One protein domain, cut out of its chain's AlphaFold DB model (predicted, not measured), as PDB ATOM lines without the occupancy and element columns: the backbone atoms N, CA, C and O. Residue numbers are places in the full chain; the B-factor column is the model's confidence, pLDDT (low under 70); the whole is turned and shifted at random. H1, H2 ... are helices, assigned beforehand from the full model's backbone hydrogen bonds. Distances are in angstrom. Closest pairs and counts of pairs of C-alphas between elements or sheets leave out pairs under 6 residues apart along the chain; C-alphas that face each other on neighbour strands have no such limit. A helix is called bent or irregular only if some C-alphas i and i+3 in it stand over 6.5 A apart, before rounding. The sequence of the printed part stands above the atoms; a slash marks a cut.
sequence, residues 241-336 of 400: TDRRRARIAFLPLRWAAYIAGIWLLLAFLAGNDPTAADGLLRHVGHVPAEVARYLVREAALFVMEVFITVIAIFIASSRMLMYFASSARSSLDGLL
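This is residues 241 to 336 of the 400 residues of an uncharacterized protein of Myceliophthora thermophila (strain ATCC 42464 / BCRC 31852 / DSM 1799) (UniProt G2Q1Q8). What shape do these coordinates make? Two long helices, H1 and H3, cross each other at a distance with open space between them, and the short H2 folds back from the end of H1 and leads through residues 285 to 291 to the start of H3. Most of H1 and nearly the whole of H3 stand free as long arms, and H3 makes the longest axis. What is it built of? The printed part has 96 residues with three named helices, in the order H1, H2, H3, and no named strand; its class is all helix. How spread out is it? It is extended, with a radius of gyration of the C-alphas of 20.9 A, and its outline is flat, spanning 68 by 49 by 20 A.

Where does the first helix run? H1, residues 241 to 272, goes from C-alpha 241 at (40.040, 21.556, -15.552) to C-alpha 272 at (14.673, 56.479, 2.883), 46.9 A. It is neither bent nor irregular, but only just: C-alphas 249 and 252 are 6.4 A apart. What follows it? H2, residues 274 to 284, is 16.4 A from first to last C-alpha. Where is the longest helix? H3, residues 292 to 336, measures 64.3 A and ends with C-alpha 336 at (2.415, 23.835, 33.036).

Which helices touch? H1 touches H2 with residues 266 to 270 alone, and the closest C-alphas, those of Ala 270 and Ala 277, are 5.5 A apart. The two run opposite ways at a steep tilt of 45 degrees and form a helical hairpin. Where does H3 stand? H3 touches no helix: it is apart from H1 and apart from H2. How complete are the helix backbones? In H3 every O i to N i+4 pair is within hydrogen-bond range; in H1 25 of 28 are, and in H2 6 of 7.

How far does it reach? The two C-alphas farthest apart, those of Pro 288 and Leu 336, are 68.5 A apart, and the first and last printed C-alphas, those of Thr 241 and Leu 336, are 61.5 A apart. Is there a cut or a long link? The printed part has no cut; the link from H1 to H2 is tight, with 1 residue, and that from H2 to H3 is short, with 7. Where is the model's confidence low? The mean pLDDT of the printed part is 72.3, and 31 residues are under 70: residues 244, 247 and 250, residues 276 to 278, and residues 280 to 304.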
ATOM      1  N   THR A 241      39.907  20.268 -14.866       72.62
ATOM      2  CA  THR A 241      40.040  21.556 -15.552       72.62
ATOM      3  C   THR A 241      38.675  22.170 -15.841       72.62
ATOM      4  O   THR A 241      38.486  23.355 -15.587       72.62
ATOM      5  N   ASP A 242      37.687  21.374 -16.243       77.31
ATOM      6  CA  ASP A 242      36.310  21.817 -16.468       77.31
ATOM      7  C   ASP A 242      35.636  22.248 -15.168       77.31
ATOM      8  O   ASP A 242      34.956  23.266 -15.145       77.31
ATOM      9  N   ARG A 243      35.888  21.566 -14.042       74.94
ATOM     10  CA  ARG A 243      35.434  22.047 -12.721       74.94
ATOM     11  C   ARG A 243      36.064  23.387 -12.351       74.94
ATOM     12  O   ARG A 243      35.402  24.226 -11.741       74.94
ATOM     13  N   ARG A 244      37.333  23.603 -12.705       69.81
ATOM     14  CA  ARG A 244      38.026  24.875 -12.465       69.81
ATOM     15  C   ARG A 244      37.494  25.975 -13.384       69.81
ATOM     16  O   ARG A 244      37.188  27.055 -12.893       69.81
ATOM     17  N   ARG A 245      37.289  25.684 -14.673       71.19
ATOM     18  CA  ARG A 245      36.641  26.588 -15.633       71.19
ATOM     19  C   ARG A 245      35.211  26.906 -15.232       71.19
ATOM     20  O   ARG A 245      34.847  28.063 -15.303       71.19
ATOM     21  N   ALA A 246      34.441  25.941 -14.735       72.50
ATOM     22  CA  ALA A 246      33.104  26.179 -14.203       72.50
ATOM     23  C   ALA A 246      33.161  27.144 -13.012       72.50
ATOM     24  O   ALA A 246      32.451  28.140 -13.004       72.50
ATOM     25  N   ARG A 247      34.070  26.928 -12.048       68.31
ATOM     26  CA  ARG A 247      34.281  27.873 -10.932       68.31
ATOM     27  C   ARG A 247      34.678  29.270 -11.407       68.31
ATOM     28  O   ARG A 247      34.190  30.246 -10.848       68.31
ATOM     29  N   ILE A 248      35.519  29.370 -12.435       70.81
ATOM     30  CA  ILE A 248      35.914  30.653 -13.032       70.81
ATOM     31  C   ILE A 248      34.749  31.280 -13.814       70.81
ATOM     32  O   ILE A 248      34.535  32.481 -13.732       70.81
ATOM     33  N   ALA A 249      33.922  30.483 -14.484       70.19
ATOM     34  CA  ALA A 249      32.706  30.926 -15.161       70.19
ATOM     35  C   ALA A 249      31.618  31.389 -14.176       70.19
ATOM     36  O   ALA A 249      30.741  32.159 -14.556       70.19
ATOM     37  N   PHE A 250      31.698  31.002 -12.898       69.69
ATOM     38  CA  PHE A 250      30.868  31.569 -11.833       69.69
ATOM     39  C   PHE A 250      31.376  32.921 -11.306       69.69
ATOM     40  O   PHE A 250      30.602  33.625 -10.658       69.69
ATOM     41  N   LEU A 251      32.620  33.345 -11.593       71.81
ATOM     42  CA  LEU A 251      33.074  34.697 -11.233       71.81
ATOM     43  C   LEU A 251      32.198  35.811 -11.832       71.81
ATOM     44  O   LEU A 251      31.809  36.685 -11.059       71.81
ATOM     45  N   PRO A 252      31.841  35.832 -13.133       72.94
ATOM     46  CA  PRO A 252      30.975  36.883 -13.670       72.94
ATOM     47  C   PRO A 252      29.587  36.889 -13.018       72.94
ATOM     48  O   PRO A 252      29.025  37.958 -12.805       72.94
ATOM     49  N   LEU A 253      29.065  35.724 -12.615       76.44
ATOM     50  CA  LEU A 253      27.797  35.633 -11.886       76.44
ATOM     51  C   LEU A 253      27.900  36.250 -10.480       76.44
ATOM     52  O   LEU A 253      26.993  36.951 -10.036       76.44
ATOM     53  N   ARG A 254      29.034  36.037  -9.795       75.12
ATOM     54  CA  ARG A 254      29.331  36.689  -8.510       75.12
ATOM     55  C   ARG A 254      29.440  38.203  -8.681       75.12
ATOM     56  O   ARG A 254      28.818  38.933  -7.920       75.12
ATOM     57  N   TRP A 255      30.152  38.677  -9.705       78.56
ATOM     58  CA  TRP A 255      30.240  40.106 -10.033       78.56
ATOM     59  C   TRP A 255      28.873  40.728 -10.333       78.56
ATOM     60  O   TRP A 255      28.583  41.816  -9.840       78.56
ATOM     61  N   ALA A 256      28.005  40.028 -11.067       76.44
ATOM     62  CA  ALA A 256      26.641  40.478 -11.327       76.44
ATOM     63  C   ALA A 256      25.814  40.596 -10.034       76.44
ATOM     64  O   ALA A 256      25.127  41.597  -9.842       76.44
ATOM     65  N   ALA A 257      25.931  39.630  -9.116       77.50
ATOM     66  CA  ALA A 257      25.270  39.688  -7.811       77.50
ATOM     67  C   ALA A 257      25.771  40.862  -6.949       77.50
ATOM     68  O   ALA A 257      24.963  41.534  -6.310       77.50
ATOM     69  N   TYR A 258      27.076  41.161  -6.970       74.69
ATOM     70  CA  TYR A 258      27.632  42.334  -6.279       74.69
ATOM     71  C   TYR A 258      27.087  43.648  -6.841       74.69
ATOM     72  O   TYR A 258      26.676  44.519  -6.077       74.69
ATOM     73  N   ILE A 259      27.048  43.785  -8.170       80.06
ATOM     74  CA  ILE A 259      26.498  44.976  -8.829       80.06
ATOM     75  C   ILE A 259      25.017  45.132  -8.467       80.06
ATOM     76  O   ILE A 259      24.602  46.212  -8.057       80.06
ATOM     77  N   ALA A 260      24.235  44.052  -8.538       80.06
ATOM     78  CA  ALA A 260      22.823  44.064  -8.162       80.06
ATOM     79  C   ALA A 260      22.609  44.447  -6.686       80.06
ATOM     80  O   ALA A 260      21.714  45.232  -6.384       80.06
ATOM     81  N   GLY A 261      23.453  43.951  -5.773       83.56
ATOM     82  CA  GLY A 261      23.405  44.302  -4.352       83.56
ATOM     83  C   GLY A 261      23.687  45.783  -4.089       83.56
ATOM     84  O   GLY A 261      22.969  46.410  -3.313       83.56
ATOM     85  N   ILE A 262      24.675  46.367  -4.777       81.81
ATOM     86  CA  ILE A 262      24.973  47.808  -4.694       81.81
ATOM     87  C   ILE A 262      23.791  48.635  -5.212       81.81
ATOM     88  O   ILE A 262      23.403  49.610  -4.575       81.81
ATOM     89  N   TRP A 263      23.180  48.230  -6.329       81.62
ATOM     90  CA  TRP A 263      22.000  48.909  -6.873       81.62
ATOM     91  C   TRP A 263      20.786  48.825  -5.947       81.62
ATOM     92  O   TRP A 263      20.099  49.826  -5.758       81.62
ATOM     93  N   LEU A 264      20.543  47.668  -5.326       83.25
ATOM     94  CA  LEU A 264      19.487  47.499  -4.324       83.25
ATOM     95  C   LEU A 264      19.725  48.365  -3.085       83.25
ATOM     96  O   LEU A 264      18.788  48.986  -2.590       83.25
ATOM     97  N   LEU A 265      20.970  48.444  -2.609       78.94
ATOM     98  CA  LEU A 265      21.343  49.303  -1.487       78.94
ATOM     99  C   LEU A 265      21.127  50.784  -1.824       78.94
ATOM    100  O   LEU A 265      20.553  51.515  -1.023       78.94
ATOM    101  N   LEU A 266      21.545  51.221  -3.016       74.69
ATOM    102  CA  LEU A 266      21.329  52.591  -3.486       74.69
ATOM    103  C   LEU A 266      19.839  52.916  -3.623       74.69
ATOM    104  O   LEU A 266      19.417  53.982  -3.188       74.69
ATOM    105  N   ALA A 267      19.033  51.998  -4.163       79.00
ATOM    106  CA  ALA A 267      17.583  52.164  -4.255       79.00
ATOM    107  C   ALA A 267      16.926  52.245  -2.866       79.00
ATOM    108  O   ALA A 267      16.046  53.074  -2.641       79.00
ATOM    109  N   PHE A 268      17.383  51.425  -1.917       83.12
ATOM    110  CA  PHE A 268      16.916  51.459  -0.533       83.12
ATOM    111  C   PHE A 268      17.285  52.773   0.170       83.12
ATOM    112  O   PHE A 268      16.450  53.354   0.863       83.12
ATOM    113  N   LEU A 269      18.511  53.264  -0.019       74.00
ATOM    114  CA  LEU A 269      18.958  54.543   0.535       74.00
ATOM    115  C   LEU A 269      18.189  55.713  -0.086       74.00
ATOM    116  O   LEU A 269      17.698  56.560   0.649       74.00
ATOM    117  N   ALA A 270      17.990  55.710  -1.406       74.62
ATOM    118  CA  ALA A 270      17.208  56.728  -2.104       74.62
ATOM    119  C   ALA A 270      15.735  56.764  -1.657       74.62
ATOM    120  O   ALA A 270      15.131  57.833  -1.630       74.62
ATOM    121  N   GLY A 271      15.162  55.613  -1.285       82.81
ATOM    122  CA  GLY A 271      13.800  55.529  -0.756       82.81
ATOM    123  C   GLY A 271      13.639  56.038   0.681       82.81
ATOM    124  O   GLY A 271      12.536  56.421   1.055       82.81
ATOM    125  N   ASN A 272      14.714  56.050   1.479       80.00
ATOM    126  CA  ASN A 272      14.673  56.479   2.883       80.00
ATOM    127  C   ASN A 272      15.207  57.902   3.102       80.00
ATOM    128  O   ASN A 272      14.669  58.616   3.944       80.00
ATOM    129  N   ASP A 273      16.242  58.320   2.368       80.31
ATOM    130  CA  ASP A 273      16.808  59.669   2.439       80.31
ATOM    131  C   ASP A 273      17.478  60.059   1.101       80.31
ATOM    132  O   ASP A 273      18.594  59.615   0.798       80.31
ATOM    133  N   PRO A 274      16.832  60.905   0.276       75.75
ATOM    134  CA  PRO A 274      17.349  61.276  -1.038       75.75
ATOM    135  C   PRO A 274      18.655  62.083  -0.964       75.75
ATOM    136  O   PRO A 274      19.430  62.081  -1.920       75.75
ATOM    137  N   THR A 275      18.955  62.724   0.170       78.75
ATOM    138  CA  THR A 275      20.184  63.518   0.330       78.75
ATOM    139  C   THR A 275      21.422  62.649   0.569       78.75
ATOM    140  O   THR A 275      22.527  63.002   0.145       78.75
ATOM    141  N   ALA A 276      21.239  61.465   1.160       69.81
ATOM    142  CA  ALA A 276      22.309  60.497   1.386       69.81
ATOM    143  C   ALA A 276      22.794  59.841   0.077       69.81
ATOM    144  O   ALA A 276      23.990  59.583  -0.085       69.81
ATOM    145  N   ALA A 277      21.890  59.613  -0.885       66.88
ATOM    146  CA  ALA A 277      22.224  59.038  -2.190       66.88
ATOM    147  C   ALA A 277      23.107  59.979  -3.037       66.88
ATOM    148  O   ALA A 277      24.105  59.545  -3.622       66.88
ATOM    149  N   ASP A 278      22.797  61.278  -3.035       69.94
ATOM    150  CA  ASP A 278      23.550  62.302  -3.771       69.94
ATOM    151  C   ASP A 278      24.965  62.522  -3.215       69.94
ATOM    152  O   ASP A 278      25.918  62.735  -3.976       69.94
ATOM    153  N   GLY A 279      25.141  62.425  -1.892       73.12
ATOM    154  CA  GLY A 279      26.459  62.519  -1.254       73.12
ATOM    155  C   GLY A 279      27.403  61.386  -1.672       73.12
ATOM    156  O   GLY A 279      28.592  61.617  -1.926       73.12
ATOM    157  N   LEU A 280      26.857  60.175  -1.811       63.75
ATOM    158  CA  LEU A 280      27.603  58.970  -2.169       63.75
ATOM    159  C   LEU A 280      27.995  58.973  -3.655       63.75
ATOM    160  O   LEU A 280      29.149  58.701  -3.984       63.75
ATOM    161  N   LEU A 281      27.087  59.389  -4.547       67.19
ATOM    162  CA  LEU A 281      27.363  59.545  -5.983       67.19
ATOM    163  C   LEU A 281      28.449  60.594  -6.269       67.19
ATOM    164  O   LEU A 281      29.303  60.377  -7.131       67.19
ATOM    165  N   ARG A 282      28.481  61.698  -5.509       68.69
ATOM    166  CA  ARG A 282      29.536  62.720  -5.635       68.69
ATOM    167  C   ARG A 282      30.912  62.222  -5.188       68.69
ATOM    168  O   ARG A 282      31.911  62.612  -5.788       68.69
ATOM    169  N   HIS A 283      30.986  61.330  -4.199       63.16
ATOM    170  CA  HIS A 283      32.256  60.747  -3.742       63.16
ATOM    171  C   HIS A 283      32.848  59.732  -4.733       63.16
ATOM    172  O   HIS A 283      34.070  59.621  -4.840       63.16
ATOM    173  N   VAL A 284      32.017  59.039  -5.520       60.78
ATOM    174  CA  VAL A 284      32.497  58.122  -6.574       60.78
ATOM    175  C   VAL A 284      33.134  58.880  -7.756       60.78
ATOM    176  O   VAL A 284      33.998  58.335  -8.446       60.78
ATOM    177  N   GLY A 285      32.780  60.152  -7.963       54.38
ATOM    178  CA  GLY A 285      33.236  60.960  -9.100       54.38
ATOM    179  C   GLY A 285      34.666  61.522  -9.029       54.38
ATOM    180  O   GLY A 285      35.180  61.954 -10.061       54.38
ATOM    181  N   HIS A 286      35.338  61.532  -7.866       56.03
ATOM    182  CA  HIS A 286      36.564  62.337  -7.663       56.03
ATOM    183  C   HIS A 286      37.802  61.610  -7.099       56.03
ATOM    184  O   HIS A 286      38.684  62.237  -6.518       56.03
ATOM    185  N   VAL A 287      37.960  60.306  -7.342       45.56
ATOM    186  CA  VAL A 287      39.234  59.606  -7.059       45.56
ATOM    187  C   VAL A 287      40.141  59.598  -8.309       45.56
ATOM    188  O   VAL A 287      39.681  59.115  -9.356       45.56
ATOM    189  N   PRO A 288      41.416  60.059  -8.232       48.38
ATOM    190  CA  PRO A 288      42.380  59.957  -9.332       48.38
ATOM    191  C   PRO A 288      42.623  58.485  -9.697       48.38
ATOM    192  O   PRO A 288      42.770  57.608  -8.844       48.38
ATOM    193  N   ALA A 289      42.542  58.200 -10.993       50.56
ATOM    194  CA  ALA A 289      41.575  57.216 -11.465       50.56
ATOM    195  C   ALA A 289      41.978  55.738 -11.420       50.56
ATOM    196  O   ALA A 289      41.103  54.875 -11.466       50.56
ATOM    197  N   GLU A 290      43.263  55.417 -11.333       53.62
ATOM    198  CA  GLU A 290      43.689  54.060 -11.701       53.62
ATOM    199  C   GLU A 290      44.367  53.275 -10.575       53.62
ATOM    200  O   GLU A 290      44.190  52.064 -10.511       53.62
ATOM    201  N   VAL A 291      45.042  53.922  -9.617       45.50
ATOM    202  CA  VAL A 291      45.892  53.190  -8.650       45.50
ATOM    203  C   VAL A 291      45.283  53.115  -7.246       45.50
ATOM    204  O   VAL A 291      45.249  52.043  -6.642       45.50
ATOM    205  N   ALA A 292      44.683  54.198  -6.742       44.28
ATOM    206  CA  ALA A 292      43.976  54.169  -5.456       44.28
ATOM    207  C   ALA A 292      42.671  53.348  -5.529       44.28
ATOM    208  O   ALA A 292      42.290  52.700  -4.559       44.28
ATOM    209  N   ARG A 293      42.023  53.295  -6.707       53.75
ATOM    210  CA  ARG A 293      40.798  52.511  -6.939       53.75
ATOM    211  C   ARG A 293      41.013  51.007  -6.969       53.75
ATOM    212  O   ARG A 293      40.028  50.302  -6.843       53.75
ATOM    213  N   TYR A 294      42.229  50.498  -7.158       53.81
ATOM    214  CA  TYR A 294      42.441  49.048  -7.133       53.81
ATOM    215  C   TYR A 294      42.671  48.559  -5.699       53.81
ATOM    216  O   TYR A 294      41.993  47.641  -5.249       53.81
ATOM    217  N   LEU A 295      43.523  49.255  -4.936       46.03
ATOM    218  CA  LEU A 295      43.836  48.902  -3.546       46.03
ATOM    219  C   LEU A 295      42.710  49.244  -2.559       46.03
ATOM    220  O   LEU A 295      42.393  48.430  -1.697       46.03
ATOM    221  N   VAL A 296      42.047  50.398  -2.707       53.62
ATOM    222  CA  VAL A 296      40.898  50.760  -1.854       53.62
ATOM    223  C   VAL A 296      39.659  49.949  -2.231       53.62
ATOM    224  O   VAL A 296      38.854  49.661  -1.358       53.62
ATOM    225  N   ARG A 297      39.505  49.507  -3.489       60.75
ATOM    226  CA  ARG A 297      38.396  48.624  -3.893       60.75
ATOM    227  C   ARG A 297      38.605  47.191  -3.432       60.75
ATOM    228  O   ARG A 297      37.640  46.605  -2.977       60.75
ATOM    229  N   GLU A 298      39.815  46.641  -3.494       61.59
ATOM    230  CA  GLU A 298      40.122  45.332  -2.891       61.59
ATOM    231  C   GLU A 298      39.919  45.368  -1.369       61.59
ATOM    232  O   GLU A 298      39.208  44.527  -0.823       61.59
ATOM    233  N   ALA A 299      40.435  46.399  -0.688       56.78
ATOM    234  CA  ALA A 299      40.249  46.553   0.753       56.78
ATOM    235  C   ALA A 299      38.780  46.823   1.138       56.78
ATOM    236  O   ALA A 299      38.286  46.250   2.104       56.78
ATOM    237  N   ALA A 300      38.047  47.640   0.374       64.06
ATOM    238  CA  ALA A 300      36.629  47.905   0.624       64.06
ATOM    239  C   ALA A 300      35.738  46.710   0.265       64.06
ATOM    240  O   ALA A 300      34.758  46.475   0.961       64.06
ATOM    241  N   LEU A 301      36.072  45.930  -0.769       67.06
ATOM    242  CA  LEU A 301      35.376  44.678  -1.081       67.06
ATOM    243  C   LEU A 301      35.600  43.648   0.024       67.06
ATOM    244  O   LEU A 301      34.640  43.002   0.426       67.06
ATOM    245  N   PHE A 302      36.814  43.564   0.571       68.12
ATOM    246  CA  PHE A 302      37.103  42.711   1.720       68.12
ATOM    247  C   PHE A 302      36.331  43.157   2.972       68.12
ATOM    248  O   PHE A 302      35.674  42.347   3.619       68.12
ATOM    249  N   VAL A 303      36.326  44.458   3.286       68.12
ATOM    250  CA  VAL A 303      35.572  45.002   4.429       68.12
ATOM    251  C   VAL A 303      34.062  44.815   4.245       68.12
ATOM    252  O   VAL A 303      33.377  44.432   5.190       68.12
ATOM    253  N   MET A 304      33.535  45.000   3.033       64.31
ATOM    254  CA  MET A 304      32.125  44.752   2.718       64.31
ATOM    255  C   MET A 304      31.768  43.262   2.763       64.31
ATOM    256  O   MET A 304      30.683  42.916   3.219       64.31
ATOM    257  N   GLU A 305      32.662  42.367   2.341       73.50
ATOM    258  CA  GLU A 305      32.477  40.915   2.448       73.50
ATOM    259  C   GLU A 305      32.409  40.471   3.915       73.50
ATOM    260  O   GLU A 305      31.506  39.721   4.302       73.50
ATOM    261  N   VAL A 306      33.292  41.009   4.761       71.12
ATOM    262  CA  VAL A 306      33.246  40.799   6.214       71.12
ATOM    263  C   VAL A 306      31.954  41.375   6.807       71.12
ATOM    264  O   VAL A 306      31.301  40.727   7.620       71.12
ATOM    265  N   PHE A 307      31.511  42.552   6.368       72.94
ATOM    266  CA  PHE A 307      30.297  43.172   6.903       72.94
ATOM    267  C   PHE A 307      29.019  42.405   6.518       72.94
ATOM    268  O   PHE A 307      28.158  42.158   7.361       72.94
ATOM    269  N   ILE A 308      28.915  41.948   5.264       70.75
ATOM    270  CA  ILE A 308      27.781  41.142   4.785       70.75
ATOM    271  C   ILE A 308      27.738  39.788   5.499       70.75
ATOM    272  O   ILE A 308      26.659  39.333   5.883       70.75
ATOM    273  N   THR A 309      28.890  39.147   5.715       71.06
ATOM    274  CA  THR A 309      28.944  37.877   6.454       71.06
ATOM    275  C   THR A 309      28.545  38.054   7.918       71.06
ATOM    276  O   THR A 309      27.770  37.244   8.425       71.06
ATOM    277  N   VAL A 310      28.957  39.141   8.574       74.50
ATOM    278  CA  VAL A 310      28.524  39.467   9.943       74.50
ATOM    279  C   VAL A 310      27.012  39.715  10.016       74.50
ATOM    280  O   VAL A 310      26.352  39.157  10.890       74.50
ATOM    281  N   ILE A 311      26.431  40.470   9.075       76.38
ATOM    282  CA  ILE A 311      24.974  40.688   9.020       76.38
ATOM    283  C   ILE A 311      24.228  39.369   8.782       76.38
ATOM    284  O   ILE A 311      23.223  39.100   9.440       76.38
ATOM    285  N   ALA A 312      24.719  38.518   7.878       75.50
ATOM    286  CA  ALA A 312      24.108  37.219   7.606       75.50
ATOM    287  C   ALA A 312      24.136  36.305   8.841       75.50
ATOM    288  O   ALA A 312      23.130  35.665   9.152       75.50
ATOM    289  N   ILE A 313      25.254  36.291   9.577       77.50
ATOM    290  CA  ILE A 313      25.375  35.577  10.853       77.50
ATOM    291  C   ILE A 313      24.383  36.143  11.869       77.50
ATOM    292  O   ILE A 313      23.677  35.365  12.502       77.50
ATOM    293  N   PHE A 314      24.264  37.468  11.977       82.31
ATOM    294  CA  PHE A 314      23.346  38.118  12.913       82.31
ATOM    295  C   PHE A 314      21.868  37.803  12.614       82.31
ATOM    296  O   PHE A 314      21.086  37.509  13.521       82.31
ATOM    297  N   ILE A 315      21.474  37.800  11.337       78.56
ATOM    298  CA  ILE A 315      20.118  37.417  10.913       78.56
ATOM    299  C   ILE A 315      19.864  35.934  11.207       78.56
ATOM    300  O   ILE A 315      18.793  35.576  11.706       78.56
ATOM    301  N   ALA A 316      20.843  35.066  10.931       78.31
ATOM    302  CA  ALA A 316      20.742  33.639  11.215       78.31
ATOM    303  C   ALA A 316      20.631  33.368  12.723       78.31
ATOM    304  O   ALA A 316      19.755  32.607  13.137       78.31
ATOM    305  N   SER A 317      21.440  34.037  13.549       77.00
ATOM    306  CA  SER A 317      21.388  33.909  15.006       77.00
ATOM    307  C   SER A 317      20.088  34.464  15.581       77.00
ATOM    308  O   SER A 317      19.498  33.825  16.444       77.00
ATOM    309  N   SER A 318      19.589  35.594  15.070       84.19
ATOM    310  CA  SER A 318      18.301  36.169  15.482       84.19
ATOM    311  C   SER A 318      17.136  35.220  15.181       84.19
ATOM    312  O   SER A 318      16.304  34.949  16.049       84.19
ATOM    313  N   ARG A 319      17.117  34.610  13.987       79.75
ATOM    314  CA  ARG A 319      16.135  33.568  13.657       79.75
ATOM    315  C   ARG A 319      16.260  32.353  14.566       79.75
ATOM    316  O   ARG A 319      15.244  31.870  15.052       79.75
ATOM    317  N   MET A 320      17.477  31.872  14.809       84.25
ATOM    318  CA  MET A 320      17.707  30.719  15.678       84.25
ATOM    319  C   MET A 320      17.233  31.001  17.111       84.25
ATOM    320  O   MET A 320      16.567  30.159  17.704       84.25
ATOM    321  N   LEU A 321      17.485  32.207  17.629       87.50
ATOM    322  CA  LEU A 321      17.018  32.648  18.943       87.50
ATOM    323  C   LEU A 321      15.487  32.705  19.011       87.50
ATOM    324  O   LEU A 321      14.905  32.228  19.980       87.50
ATOM    325  N   MET A 322      14.825  33.224  17.970       86.50
ATOM    326  CA  MET A 322      13.359  33.218  17.890       86.50
ATOM    327  C   MET A 322      12.785  31.796  17.861       86.50
ATOM    328  O   MET A 322      11.784  31.540  18.526       86.50
ATOM    329  N   TYR A 323      13.428  30.865  17.150       86.50
ATOM    330  CA  TYR A 323      13.040  29.449  17.152       86.50
ATOM    331  C   TYR A 323      13.254  28.781  18.516       86.50
ATOM    332  O   TYR A 323      12.410  28.006  18.962       86.50
ATOM    333  N   PHE A 324      14.351  29.087  19.207       82.25
ATOM    334  CA  PHE A 324      14.584  28.566  20.554       82.25
ATOM    335  C   PHE A 324      13.599  29.139  21.569       82.25
ATOM    336  O   PHE A 324      13.073  28.391  22.386       82.25
ATOM    337  N   ALA A 325      13.300  30.436  21.500       82.56
ATOM    338  CA  ALA A 325      12.330  31.074  22.382       82.56
ATOM    339  C   ALA A 325      10.913  30.518  22.171       82.56
ATOM    340  O   ALA A 325      10.207  30.253  23.143       82.56
ATOM    341  N   SER A 326      10.506  30.281  20.918       82.50
ATOM    342  CA  SER A 326       9.202  29.676  20.624       82.50
ATOM    343  C   SER A 326       9.128  28.217  21.081       82.50
ATOM    344  O   SER A 326       8.140  27.828  21.702       82.50
ATOM    345  N   SER A 327      10.191  27.436  20.870       82.56
ATOM    346  CA  SER A 327      10.271  26.040  21.319       82.56
ATOM    347  C   SER A 327      10.340  25.904  22.846       82.56
ATOM    348  O   SER A 327       9.785  24.962  23.414       82.56
ATOM    349  N   ALA A 328      11.024  26.823  23.532       80.88
ATOM    350  CA  ALA A 328      11.085  26.844  24.991       80.88
ATOM    351  C   ALA A 328       9.715  27.188  25.582       80.88
ATOM    352  O   ALA A 328       9.280  26.547  26.536       80.88
ATOM    353  N   ARG A 329       9.000  28.140  24.969       84.50
ATOM    354  CA  ARG A 329       7.642  28.503  25.375       84.50
ATOM    355  C   ARG A 329       6.666  27.340  25.217       84.50
ATOM    356  O   ARG A 329       5.979  27.018  26.175       84.50
ATOM    357  N   SER A 330       6.676  26.643  24.080       81.75
ATOM    358  CA  SER A 330       5.796  25.482  23.882       81.75
ATOM    359  C   SER A 330       6.102  24.327  24.842       81.75
ATOM    360  O   SER A 330       5.202  23.595  25.238       81.75
ATOM    361  N   SER A 331       7.370  24.167  25.238       82.12
ATOM    362  CA  SER A 331       7.773  23.156  26.227       82.12
ATOM    363  C   SER A 331       7.336  23.536  27.648       82.12
ATOM    364  O   SER A 331       6.925  22.670  28.416       82.12
ATOM    365  N   LEU A 332       7.397  24.826  27.994       81.19
ATOM    366  CA  LEU A 332       6.919  25.342  29.279       81.19
ATOM    367  C   LEU A 332       5.397  25.274  29.398       81.19
ATOM    368  O   LEU A 332       4.908  24.876  30.450       81.19
ATOM    369  N   ASP A 333       4.666  25.600  28.330       82.19
ATOM    370  CA  ASP A 333       3.203  25.509  28.305       82.19
ATOM    371  C   ASP A 333       2.744  24.049  28.498       82.19
ATOM    372  O   ASP A 333       1.837  23.791  29.286       82.19
ATOM    373  N   GLY A 334       3.437  23.078  27.884       81.94
ATOM    374  CA  GLY A 334       3.174  21.648  28.100       81.94
ATOM    375  C   GLY A 334       3.456  21.180  29.534       81.94
ATOM    376  O   GLY A 334       2.644  20.476  30.129       81.94
ATOM    377  N   LEU A 335       4.569  21.621  30.134       78.94
ATOM    378  CA  LEU A 335       4.896  21.301  31.532       78.94
ATOM    379  C   LEU A 335       3.930  21.954  32.532       78.94
ATOM    380  O   LEU A 335       3.643  21.368  33.577       78.94
ATOM    381  N   LEU A 336       3.425  23.152  32.228       80.19
ATOM    382  CA  LEU A 336       2.415  23.835  33.036       80.19
ATOM    383  C   LEU A 336       1.051  23.148  32.941       80.19
ATOM    384  O   LEU A 336       0.407  22.983  33.975       80.19
TER     385      LEU A 336